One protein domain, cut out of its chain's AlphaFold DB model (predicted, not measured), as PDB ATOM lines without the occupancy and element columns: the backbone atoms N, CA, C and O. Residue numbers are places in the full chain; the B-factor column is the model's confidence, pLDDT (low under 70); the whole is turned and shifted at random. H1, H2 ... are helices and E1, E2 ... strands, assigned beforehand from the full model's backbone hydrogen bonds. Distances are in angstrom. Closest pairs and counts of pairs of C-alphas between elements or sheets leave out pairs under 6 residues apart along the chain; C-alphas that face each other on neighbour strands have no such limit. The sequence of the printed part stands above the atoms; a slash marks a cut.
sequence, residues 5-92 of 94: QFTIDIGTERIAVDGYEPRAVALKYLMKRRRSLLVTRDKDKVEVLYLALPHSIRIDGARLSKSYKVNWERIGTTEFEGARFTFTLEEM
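AT A GLANCE: This is residues 5 to 92 of the 94 residues of an uncharacterized protein of Thaumarchaeota archaeon (UniProt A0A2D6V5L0). A strongly twisted sheet of five strands, curled like part of a barrel, wraps round one long helix, H1. A short second helix, H2, folds back beside the far end of H1 and only grazes the sheet. The printed part has 88 residues, with E1, E2, H1, H2, E3, E4 and E5 in that order along the chain; the sheet runs E2 E1 E3 E4 E5, antiparallel throughout, and the class is mixed, helices and strands. The whole is compact, with a radius of gyration of the C-alphas of 13.5 A, and has an elongated outline of 41 by 26 by 19 A.

HOW THE PARTS SIT: Begin at the edge strand E2, residues 14 to 19, which forms a hairpin with E1, residues 5 to 9; look for N 8 and O 15, 2.8 A apart. On to E3, residues 56 to 61: it is antiparallel to E1 at 155 degrees, with N 7 and O 60 at 2.8 A. E4, residues 65 to 75, forms a hairpin with E3, where N 59 and O 66 are 2.8 A apart. E5, residues 84 to 91, is the other edge strand and forms a hairpin with E4, with N 69 and O 90 at 2.8 A. E3, E4 and E5 are a meander, each strand the antiparallel neighbour of the one before. From edge to edge the way across the sheet turns by 110 degrees, and the sheet curls round H1, residues 22 to 39. H1 is on one face, making two layers, helix and sheet; its closest C-alphas to E3 are those of Pro 22 and Ile 59, 5.7 A apart, and to E5 those of Arg 34 and Phe 85, 6.3 A apart. H2, residues 43 to 51, forms a helical hairpin with H1, at a shallow tilt of 18 degrees, opposite ways. They only just touch, with 3 pairs of C-alphas within 8 A, through residue 37 of H1 alone; the closest C-alphas are those of Leu 37 and Val 46, 5.8 A apart. H2 is only just on the sheet, with 5 pairs of C-alphas within 10 A, and grazes it with residues 50 to 51. E2, H1 H2 and E3 make a split strand-helix-strand unit, two strands running the same way with E1 between them, and its crossover is right-handed. E2 and E5 are apart. In H1 and H2 every O i to N i+4 pair is within hydrogen-bond range.

IN THESE COORDINATES: Find C-alpha 5 at (158.422, 197.872, 141.177), where E1 begins; it is 13.2 A long, and E2 15.2 A. From C-alpha 22 at (166.291, 197.892, 135.006), H1 runs 26.3 A; H2 is 12.5 A long. E3 measures 16.6 A and E4 30.5 A, and E5 runs 22.9 A to C-alpha 91 at (170.991, 199.578, 125.572).

THE WHOLE: The two C-alphas farthest apart are those of Asp 42 and Arg 63, at 42.1 A. The printed part has no cut. No link is long; E4 to E5, with 8 residues between them, is short and the others are tight. In this predicted model the mean pLDDT of the printed part is 90.1; look at residues 76 to 82 for values under 70.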
ATOM      1  N   GLN A   5     159.306 198.377 142.212       94.81
ATOM      2  CA  GLN A   5     158.422 197.872 141.177       94.81
ATOM      3  C   GLN A   5     158.846 198.434 139.815       94.81
ATOM      4  O   GLN A   5     159.129 199.628 139.675       94.81
ATOM      5  N   PHE A   6     158.882 197.558 138.823       96.44
ATOM      6  CA  PHE A   6     159.110 197.858 137.420       96.44
ATOM      7  C   PHE A   6     158.002 197.222 136.583       96.44
ATOM      8  O   PHE A   6     157.395 196.229 136.987       96.44
ATOM      9  N   THR A   7     157.782 197.757 135.390       97.75
ATOM     10  CA  THR A   7     156.977 197.108 134.356       97.75
ATOM     11  C   THR A   7     157.889 196.717 133.205       97.75
ATOM     12  O   THR A   7     158.627 197.547 132.681       97.75
ATOM     13  N   ILE A   8     157.865 195.440 132.838       97.62
ATOM     14  CA  ILE A   8     158.497 194.931 131.626       97.62
ATOM     15  C   ILE A   8     157.493 195.077 130.492       97.62
ATOM     16  O   ILE A   8     156.412 194.506 130.580       97.62
ATOM     17  N   ASP A   9     157.860 195.784 129.434       96.50
ATOM     18  CA  ASP A   9     157.107 195.885 128.188       96.50
ATOM     19  C   ASP A   9     157.912 195.209 127.067       96.50
ATOM     20  O   ASP A   9     159.066 195.563 126.811       96.50
ATOM     21  N   ILE A  10     157.320 194.198 126.428       95.44
ATOM     22  CA  ILE A  10     157.904 193.491 125.274       95.44
ATOM     23  C   ILE A  10     157.146 193.764 123.965       95.44
ATOM     24  O   ILE A  10     157.283 193.019 122.996       95.44
ATOM     25  N   GLY A  11     156.302 194.798 123.940       91.75
ATOM     26  CA  GLY A  11     155.450 195.182 122.815       91.75
ATOM     27  C   GLY A  11     154.118 194.429 122.773       91.75
ATOM     28  O   GLY A  11     153.076 195.047 122.583       91.75
ATOM     29  N   THR A  12     154.131 193.111 122.986       90.75
ATOM     30  CA  THR A  12     152.912 192.275 123.005       90.75
ATOM     31  C   THR A  12     152.317 192.084 124.398       90.75
ATOM     32  O   THR A  12     151.142 191.752 124.527       90.75
ATOM     33  N   GLU A  13     153.115 192.281 125.446       93.38
ATOM     34  CA  GLU A  13     152.741 192.013 126.834       93.38
ATOM     35  C   GLU A  13     153.413 193.023 127.769       93.38
ATOM     36  O   GLU A  13     154.551 193.444 127.535       93.38
ATOM     37  N   ARG A  14     152.711 193.367 128.857       96.06
ATOM     38  CA  ARG A  14     153.231 194.166 129.971       96.06
ATOM     39  C   ARG A  14     153.149 193.393 131.280       96.06
ATOM     40  O   ARG A  14     152.089 192.886 131.632       96.06
ATOM     41  N   ILE A  15     154.260 193.327 132.011       96.44
ATOM     42  CA  ILE A  15     154.416 192.466 133.189       96.44
ATOM     43  C   ILE A  15     154.977 193.282 134.355       96.44
ATOM     44  O   ILE A  15     156.098 193.786 134.280       96.44
ATOM     45  N   ALA A  16     154.231 193.382 135.455       96.38
ATOM     46  CA  ALA A  16     154.708 194.022 136.680       96.38
ATOM     47  C   ALA A  16     155.641 193.084 137.465       96.38
ATOM     48  O   ALA A  16     155.318 191.916 137.689       96.38
ATOM     49  N   VAL A  17     156.801 193.586 137.891       95.69
ATOM     50  CA  VAL A  17     157.826 192.806 138.600       95.69
ATOM     51  C   VAL A  17     158.581 193.652 139.620       95.69
ATOM     52  O   VAL A  17     158.827 194.833 139.402       95.69
ATOM     53  N   ASP A  18     159.047 193.021 140.695       94.69
ATOM     54  CA  ASP A  18     159.974 193.655 141.632       94.69
ATOM     55  C   ASP A  18     161.431 193.350 141.273       94.69
ATOM     56  O   ASP A  18     161.815 192.200 141.021       94.69
ATOM     57  N   GLY A  19     162.275 194.376 141.319       93.06
ATOM     58  CA  GLY A  19     163.699 194.268 141.022       93.06
ATOM     59  C   GLY A  19     164.529 195.356 141.685       93.06
ATOM     60  O   GLY A  19     164.013 196.183 142.426       93.06
ATOM     61  N   TYR A  20     165.832 195.356 141.425       90.69
ATOM     62  CA  TYR A  20     166.738 196.393 141.932       90.69
ATOM     63  C   TYR A  20     167.093 197.400 140.837       90.69
ATOM     64  O   TYR A  20     166.963 198.605 141.044       90.69
ATOM     65  N   GLU A  21     167.466 196.901 139.656       93.00
ATOM     66  CA  GLU A  21     167.906 197.709 138.517       93.00
ATOM     67  C   GLU A  21     167.219 197.274 137.214       93.00
ATOM     68  O   GLU A  21     166.992 196.070 137.031       93.00
ATOM     69  N   PRO A  22     166.952 198.204 136.272       93.38
ATOM     70  CA  PRO A  22     166.291 197.892 135.006       93.38
ATOM     71  C   PRO A  22     166.980 196.780 134.206       93.38
ATOM     72  O   PRO A  22     166.338 195.811 133.802       93.38
ATOM     73  N   ARG A  23     168.308 196.863 134.048       94.31
ATOM     74  CA  ARG A  23     169.087 195.865 133.300       94.31
ATOM     75  C   ARG A  23     168.997 194.478 133.935       94.31
ATOM     76  O   ARG A  23     168.805 193.491 133.232       94.31
ATOM     77  N   ALA A  24     169.083 194.391 135.263       94.50
ATOM     78  CA  ALA A  24     168.962 193.125 135.984       94.50
ATOM     79  C   ALA A  24     167.562 192.503 135.827       94.50
ATOM     80  O   ALA A  24     167.440 191.285 135.679       94.50
ATOM     81  N   VAL A  25     166.511 193.330 135.816       95.56
ATOM     82  CA  VAL A  25     165.135 192.886 135.550       95.56
ATOM     83  C   VAL A  25     165.007 192.317 134.135       95.56
ATOM     84  O   VAL A  25     164.515 191.196 133.981       95.56
ATOM     85  N   ALA A  26     165.507 193.036 133.122       95.94
ATOM     86  CA  ALA A  26     165.509 192.573 131.735       95.94
ATOM     87  C   ALA A  26     166.243 191.230 131.590       95.94
ATOM     88  O   ALA A  26     165.675 190.261 131.083       95.94
ATOM     89  N   LEU A  27     167.469 191.131 132.117       95.62
ATOM     90  CA  LEU A  27     168.271 189.904 132.072       95.62
ATOM     91  C   LEU A  27     167.545 188.722 132.715       95.62
ATOM     92  O   LEU A  27     167.470 187.647 132.121       95.62
ATOM     93  N   LYS A  28     166.967 188.910 133.907       95.81
ATOM     94  CA  LYS A  28     166.248 187.843 134.616       95.81
ATOM     95  C   LYS A  28     165.064 187.316 133.802       95.81
ATOM     96  O   LYS A  28     164.838 186.105 133.761       95.81
ATOM     97  N   TYR A  29     164.322 188.207 133.152       96.12
ATOM     98  CA  TYR A  29     163.210 187.830 132.286       96.12
ATOM     99  C   TYR A  29     163.678 187.051 131.047       96.12
ATOM    100  O   TYR A  29     163.170 185.957 130.780       96.12
ATOM    101  N   LEU A  30     164.696 187.547 130.338       96.00
ATOM    102  CA  LEU A  30     165.245 186.886 129.148       96.00
ATOM    103  C   LEU A  30     165.859 185.520 129.490       96.00
ATOM    104  O   LEU A  30     165.599 184.532 128.805       96.00
ATOM    105  N   MET A  31     166.566 185.403 130.618       94.88
ATOM    106  CA  MET A  31     167.073 184.118 131.115       94.88
ATOM    107  C   MET A  31     165.953 183.105 131.386       94.88
ATOM    108  O   MET A  31     166.138 181.910 131.144       94.88
ATOM    109  N   LYS A  32     164.783 183.551 131.863       94.81
ATOM    110  CA  LYS A  32     163.618 182.674 132.053       94.81
ATOM    111  C   LYS A  32     163.094 182.158 130.709       94.81
ATOM    112  O   LYS A  32     162.866 180.957 130.588       94.81
ATOM    113  N   ARG A  33     162.971 183.027 129.697       94.56
ATOM    114  CA  ARG A  33     162.569 182.638 128.331       94.56
ATOM    115  C   ARG A  33     163.569 181.660 127.705       94.56
ATOM    116  O   ARG A  33     163.169 180.609 127.209       94.56
ATOM    117  N   ARG A  34     164.871 181.931 127.844       93.81
ATOM    118  CA  ARG A  34     165.947 181.013 127.440       93.81
ATOM    119  C   ARG A  34     165.808 179.640 128.097       93.81
ATOM    120  O   ARG A  34     165.938 178.617 127.433       93.81
ATOM    121  N   ARG A  35     165.539 179.598 129.405       92.88
ATOM    122  CA  ARG A  35     165.375 178.334 130.136       92.88
ATOM    123  C   ARG A  35     164.220 177.508 129.573       92.88
ATOM    124  O   ARG A  35     164.397 176.306 129.416       92.88
ATOM    125  N   SER A  36     163.092 178.131 129.227       91.94
ATOM    126  CA  SER A  36     161.960 177.444 128.588       91.94
ATOM    127  C   SER A  36     162.350 176.754 127.277       91.94
ATOM    128  O   SER A  36     161.943 175.617 127.053       91.94
ATOM    129  N   LEU A  37     163.189 177.385 126.451       91.25
ATOM    130  CA  LEU A  37     163.700 176.768 125.222       91.25
ATOM    131  C   LEU A  37     164.586 175.556 125.511       91.25
ATOM    132  O   LEU A  37     164.417 174.509 124.898       91.25
ATOM    133  N   LEU A  38     165.501 175.680 126.475       88.62
ATOM    134  CA  LEU A  38     166.442 174.610 126.817       88.62
ATOM    135  C   LEU A  38     165.761 173.365 127.398       88.62
ATOM    136  O   LEU A  38     166.234 172.255 127.171       88.62
ATOM    137  N   VAL A  39     164.677 173.534 128.161       89.38
ATOM    138  CA  VAL A  39     163.971 172.406 128.795       89.38
ATOM    139  C   VAL A  39     162.934 171.751 127.880       89.38
ATOM    140  O   VAL A  39     162.471 170.648 128.175       89.38
ATOM    141  N   THR A  40     162.562 172.400 126.773       88.25
ATOM    142  CA  THR A  40     161.582 171.864 125.822       88.25
ATOM    143  C   THR A  40     162.253 170.844 124.902       88.25
ATOM    144  O   THR A  40     163.205 171.153 124.194       88.25
ATOM    145  N   ARG A  41     161.756 169.600 124.922       85.69
ATOM    146  CA  ARG A  41     162.294 168.488 124.109       85.69
ATOM    147  C   ARG A  41     161.685 168.410 122.709       85.69
ATOM    148  O   ARG A  41     162.325 167.918 121.787       85.69
ATOM    149  N   ASP A  42     160.441 168.855 122.588       89.25
ATOM    150  CA  ASP A  42     159.673 168.880 121.348       89.25
ATOM    151  C   ASP A  42     160.229 169.960 120.412       89.25
ATOM    152  O   ASP A  42     160.318 171.130 120.790       89.25
ATOM    153  N   LYS A  43     160.633 169.554 119.206       86.12
ATOM    154  CA  LYS A  43     161.299 170.434 118.243       86.12
ATOM    155  C   LYS A  43     160.355 171.506 117.704       86.12
ATOM    156  O   LYS A  43     160.752 172.664 117.658       86.12
ATOM    157  N   ASP A  44     159.113 171.157 117.387       90.75
ATOM    158  CA  ASP A  44     158.151 172.102 116.816       90.75
ATOM    159  C   ASP A  44     157.779 173.169 117.849       90.75
ATOM    160  O   ASP A  44     157.721 174.363 117.553       90.75
ATOM    161  N   LYS A  45     157.635 172.761 119.116       89.75
ATOM    162  CA  LYS A  45     157.416 173.709 120.218       89.75
ATOM    163  C   LYS A  45     158.612 174.624 120.450       89.75
ATOM    164  O   LYS A  45     158.411 175.795 120.767       89.75
ATOM    165  N   VAL A  46     159.839 174.122 120.306       89.69
ATOM    166  CA  VAL A  46     161.048 174.957 120.397       89.69
ATOM    167  C   VAL A  46     161.047 176.031 119.312       89.69
ATOM    168  O   VAL A  46     161.347 177.181 119.625       89.69
ATOM    169  N   GLU A  47     160.664 175.698 118.078       90.88
ATOM    170  CA  GLU A  47     160.581 176.670 116.981       90.88
ATOM    171  C   GLU A  47     159.547 177.763 117.261       90.88
ATOM    172  O   GLU A  47     159.862 178.952 117.173       90.88
ATOM    173  N   VAL A  48     158.345 177.377 117.696       93.56
ATOM    174  CA  VAL A  48     157.291 178.332 118.073       93.56
ATOM    175  C   VAL A  48     157.753 179.243 119.214       93.56
ATOM    176  O   VAL A  48     157.583 180.460 119.148       93.56
ATOM    177  N   LEU A  49     158.378 178.678 120.252       92.44
ATOM    178  CA  LEU A  49     158.900 179.448 121.382       92.44
ATOM    179  C   LEU A  49     160.037 180.388 120.972       92.44
ATOM    180  O   LEU A  49     160.128 181.481 121.525       92.44
ATOM    181  N   TYR A  50     160.897 179.972 120.038       92.25
ATOM    182  CA  TYR A  50     162.018 180.780 119.564       92.25
ATOM    183  C   TYR A  50     161.524 181.983 118.757       92.25
ATOM    184  O   TYR A  50     161.968 183.104 118.987       92.25
ATOM    185  N   LEU A  51     160.558 181.771 117.858       92.44
ATOM    186  CA  LEU A  51     159.942 182.845 117.072       92.44
ATOM    187  C   LEU A  51     159.160 183.839 117.942       92.44
ATOM    188  O   LEU A  51     159.063 185.013 117.597       92.44
ATOM    189  N   ALA A  52     158.639 183.386 119.084       93.19
ATOM    190  CA  ALA A  52     157.937 184.227 120.050       93.19
ATOM    191  C   ALA A  52     158.869 185.012 120.996       93.19
ATOM    192  O   ALA A  52     158.384 185.724 121.881       93.19
ATOM    193  N   LEU A  53     160.195 184.878 120.871       95.00
ATOM    194  CA  LEU A  53     161.124 185.622 121.715       95.00
ATOM    195  C   LEU A  53     161.080 187.128 121.403       95.00
ATOM    196  O   LEU A  53     161.029 187.533 120.240       95.00
ATOM    197  N   PRO A  54     161.152 187.985 122.434       95.12
ATOM    198  CA  PRO A  54     161.174 189.423 122.227       95.12
ATOM    199  C   PRO A  54     162.538 189.872 121.701       95.12
ATOM    200  O   PRO A  54     163.575 189.487 122.245       95.12
ATOM    201  N   HIS A  55     162.517 190.729 120.681       95.38
ATOM    202  CA  HIS A  55     163.705 191.356 120.081       95.38
ATOM    203  C   HIS A  55     163.968 192.769 120.627       95.38
ATOM    204  O   HIS A  55     165.006 193.379 120.377       95.38
ATOM    205  N   SER A  56     163.022 193.297 121.400       95.31
ATOM    206  CA  SER A  56     163.178 194.515 122.180       95.31
ATOM    207  C   SER A  56     162.483 194.341 123.523       95.31
ATOM    208  O   SER A  56     161.517 193.586 123.646       95.31
ATOM    209  N   ILE A  57     163.014 194.997 124.546       96.50
ATOM    210  CA  ILE A  57     162.440 194.995 125.886       96.50
ATOM    211  C   ILE A  57     162.624 196.375 126.492       96.50
ATOM    212  O   ILE A  57     163.728 196.922 126.506       96.50
ATOM    213  N   ARG A  58     161.538 196.940 127.003       96.62
ATOM    214  CA  ARG A  58     161.535 198.203 127.729       96.62
ATOM    215  C   ARG A  58     161.201 197.937 129.186       96.62
ATOM    216  O   ARG A  58     160.303 197.165 129.502       96.62
ATOM    217  N   ILE A  59     161.957 198.560 130.076       96.69
ATOM    218  CA  ILE A  59     161.784 198.452 131.516       96.69
ATOM    219  C   ILE A  59     161.407 199.825 132.046       96.69
ATOM    220  O   ILE A  59     162.244 200.728 132.098       96.69
ATOM    221  N   ASP A  60     160.149 199.963 132.443       95.81
ATOM    222  CA  ASP A  60     159.596 201.184 133.008       95.81
ATOM    223  C   ASP A  60     159.668 201.129 134.533       95.81
ATOM    224  O   ASP A  60     159.047 200.286 135.181       95.81
ATOM    225  N   GLY A  61     160.458 202.024 135.116       92.12
ATOM    226  CA  GLY A  61     160.446 202.319 136.543       92.12
ATOM    227  C   GLY A  61     159.765 203.656 136.818       92.12
ATOM    228  O   GLY A  61     159.510 204.444 135.913       92.12
ATOM    229  N   ALA A  62     159.543 203.967 138.094       87.38
ATOM    230  CA  ALA A  62     158.807 205.167 138.510       87.38
ATOM    231  C   ALA A  62     159.371 206.514 138.000       87.38
ATOM    232  O   ALA A  62     158.652 207.504 137.980       87.38
ATOM    233  N   ARG A  63     160.663 206.586 137.649       85.94
ATOM    234  CA  ARG A  63     161.337 207.831 137.221       85.94
ATOM    235  C   ARG A  63     162.170 207.691 135.946       85.94
ATOM    236  O   ARG A  63     162.738 208.671 135.483       85.94
ATOM    237  N   LEU A  64     162.319 206.474 135.437       88.19
ATOM    238  CA  LEU A  64     163.241 206.147 134.355       88.19
ATOM    239  C   LEU A  64     162.676 204.968 133.577       88.19
ATOM    240  O   LEU A  64     162.310 203.959 134.179       88.19
ATOM    241  N   SER A  65     162.732 205.075 132.257       93.25
ATOM    242  CA  SER A  65     162.537 203.967 131.334       93.25
ATOM    243  C   SER A  65     163.863 203.630 130.663       93.25
ATOM    244  O   SER A  65     164.587 204.530 130.240       93.25
ATOM    245  N   LYS A  66     164.186 202.343 130.559       95.19
ATOM    246  CA  LYS A  66     165.340 201.859 129.791       95.19
ATOM    247  C   LYS A  66     164.872 200.872 128.739       95.19
ATOM    248  O   LYS A  66     164.170 199.921 129.071       95.19
ATOM    249  N   SER A  67     165.270 201.099 127.496       96.06
ATOM    250  CA  SER A  67     164.959 200.220 126.372       96.06
ATOM    251  C   SER A  67     166.212 199.489 125.932       96.06
ATOM    252  O   SER A  67     167.303 200.058 125.902       96.06
ATOM    253  N   TYR A  68     166.044 198.224 125.582       96.12
ATOM    254  CA  TYR A  68     167.127 197.363 125.157       96.12
ATOM    255  C   TYR A  68     166.748 196.624 123.881       96.12
ATOM    256  O   TYR A  68     165.636 196.099 123.760       96.12
ATOM    257  N   LYS A  69     167.701 196.532 122.958       95.81
ATOM    258  CA  LYS A  69     167.661 195.588 121.846       95.81
ATOM    259  C   LYS A  69     168.122 194.229 122.345       95.81
ATOM    260  O   LYS A  69     169.105 194.140 123.080       95.81
ATOM    261  N   VAL A  70     167.404 193.186 121.948       95.44
ATOM    262  CA  VAL A  70     167.735 191.801 122.275       95.44
ATOM    263  C   VAL A  70     168.026 191.060 120.983       95.44
ATOM    264  O   VAL A  70     167.143 190.908 120.140       95.44
ATOM    265  N   ASN A  71     169.256 190.579 120.837       93.94
ATOM    266  CA  ASN A  71     169.644 189.763 119.693       93.94
ATOM    267  C   ASN A  71     169.751 188.309 120.156       93.94
ATOM    268  O   ASN A  71     170.580 188.005 121.011       93.94
ATOM    269  N   TRP A  72     168.895 187.432 119.631       93.56
ATOM    270  CA  TRP A  72     168.892 186.003 119.952       93.56
ATOM    271  C   TRP A  72     169.687 185.204 118.926       93.56
ATOM    272  O   TRP A  72     169.537 185.400 117.721       93.56
ATOM    273  N   GLU A  73     170.461 184.241 119.412       89.31
ATOM    274  CA  GLU A  73     171.255 183.333 118.592       89.31
ATOM    275  C   GLU A  73     170.974 181.883 118.988       89.31
ATOM    276  O   GLU A  73     170.885 181.532 120.167       89.31
ATOM    277  N   ARG A  74     170.829 180.996 118.000       83.38
ATOM    278  CA  ARG A  74     170.540 179.572 118.253       83.38
ATOM    279  C   ARG A  74     171.734 178.820 118.815       83.38
ATOM    280  O   ARG A  74     171.549 177.911 119.626       83.38
ATOM    281  N   ILE A  75     172.923 179.199 118.374       78.44
ATOM    282  CA  ILE A  75     174.205 178.675 118.817       78.44
ATOM    283  C   ILE A  75     175.062 179.911 119.044       78.44
ATOM    284  O   ILE A  75     175.234 180.693 118.113       78.44
ATOM    285  N   GLY A  76     175.549 180.101 120.266       66.25
ATOM    286  CA  GLY A  76     176.500 181.163 120.543       66.25
ATOM    287  C   GLY A  76     177.778 180.916 119.755       66.25
ATOM    288  O   GLY A  76     178.250 179.781 119.671       66.25
ATOM    289  N   THR A  77     178.304 181.971 119.151       63.44
ATOM    290  CA  THR A  77     179.522 181.938 118.325       63.44
ATOM    291  C   THR A  77     180.668 182.753 118.932       63.44
ATOM    292  O   THR A  77     181.796 182.639 118.472       63.44
ATOM    293  N   THR A  78     180.390 183.561 119.963       66.19
ATOM    294  CA  THR A  78     181.346 184.466 120.626       66.19
ATOM    295  C   THR A  78     181.632 184.018 122.067       66.19
ATOM    296  O   THR A  78     182.083 182.899 122.282       66.19
ATOM    297  N   GLU A  79     181.320 184.830 123.085       59.97
ATOM    298  CA  GLU A  79     181.549 184.534 124.514       59.97
ATOM    299  C   GLU A  79     180.805 183.280 125.018       59.97
ATOM    300  O   GLU A  79     181.021 182.814 126.136       59.97
ATOM    301  N   PHE A  80     179.914 182.730 124.193       60.34
ATOM    302  CA  PHE A  80     179.073 181.583 124.500       60.34
ATOM    303  C   PHE A  80     179.184 180.473 123.445       60.34
ATOM    304  O   PHE A  80     178.179 179.826 123.142       60.34
ATOM    305  N   GLU A  81     180.369 180.268 122.863       55.19
ATOM    306  CA  GLU A  81     180.602 179.247 121.834       55.19
ATOM    307  C   GLU A  81     179.996 177.877 122.211       55.19
ATOM    308  O   GLU A  81     180.226 177.337 123.296       55.19
ATOM    309  N   GLY A  82     179.142 177.335 121.335       61.88
ATOM    310  CA  GLY A  82     178.473 176.041 121.528       61.88
ATOM    311  C   GLY A  82     177.265 176.055 122.479       61.88
ATOM    312  O   GLY A  82     176.515 175.075 122.541       61.88
ATOM    313  N   ALA A  83     177.003 177.157 123.187       74.94
ATOM    314  CA  ALA A  83     175.814 177.283 124.020       74.94
ATOM    315  C   ALA A  83     174.563 177.500 123.159       74.94
ATOM    316  O   ALA A  83     174.526 178.338 122.262       74.94
ATOM    317  N   ARG A  84     173.488 176.769 123.468       82.56
ATOM    318  CA  ARG A  84     172.214 176.915 122.752       82.56
ATOM    319  C   ARG A  84     171.404 178.106 123.269       82.56
ATOM    320  O   ARG A  84     171.359 178.346 124.483       82.56
ATOM    321  N   PHE A  85     170.722 178.785 122.348       87.38
ATOM    322  CA  PHE A  85     169.791 179.894 122.604       87.38
ATOM    323  C   PHE A  85     170.412 181.020 123.443       87.38
ATOM    324  O   PHE A  85     169.968 181.298 124.559       87.38
ATOM    325  N   THR A  86     171.499 181.606 122.963       89.44
ATOM    326  CA  THR A  86     172.192 182.736 123.594       89.44
ATOM    327  C   THR A  86     171.525 184.053 123.212       89.44
ATOM    328  O   THR A  86     170.727 184.108 122.275       89.44
ATOM    329  N   PHE A  87     171.795 185.113 123.975       92.50
ATOM    330  CA  PHE A  87     171.332 186.449 123.621       92.50
ATOM    331  C   PHE A  87     172.292 187.531 124.091       92.50
ATOM    332  O   PHE A  87     172.924 187.391 125.141       92.50
ATOM    333  N   THR A  88     172.334 188.631 123.347       92.19
ATOM    334  CA  THR A  88     172.993 189.873 123.759       92.19
ATOM    335  C   THR A  88     171.958 190.959 124.030       92.19
ATOM    336  O   THR A  88     170.824 190.909 123.542       92.19
ATOM    337  N   LEU A  89     172.335 191.912 124.883       93.19
ATOM    338  CA  LEU A  89     171.489 193.020 125.310       93.19
ATOM    339  C   LEU A  89     172.231 194.333 125.057       93.19
ATOM    340  O   LEU A  89     173.222 194.617 125.733       93.19
ATOM    341  N   GLU A  90     171.725 195.135 124.128       93.81
ATOM    342  CA  GLU A  90     172.270 196.452 123.796       93.81
ATOM    343  C   GLU A  90     171.312 197.525 124.305       93.81
ATOM    344  O   GLU A  90     170.123 197.505 123.990       93.81
ATOM    345  N   GLU A  91     171.806 198.449 125.128       92.50
ATOM    346  CA  GLU A  91     170.991 199.578 125.572       92.50
ATOM    347  C   GLU A  91     170.732 200.521 124.397       92.50
ATOM    348  O   GLU A  91     171.661 200.989 123.745       92.50
ATOM    349  N   MET A  92     169.458 200.795 124.132       89.06
ATOM    350  CA  MET A  92     169.062 201.787 123.147       89.06
ATOM    351  C   MET A  92     169.127 203.154 123.824       89.06
ATOM    352  O   MET A  92     168.204 203.548 124.537       89.06
TER     353      MET A  92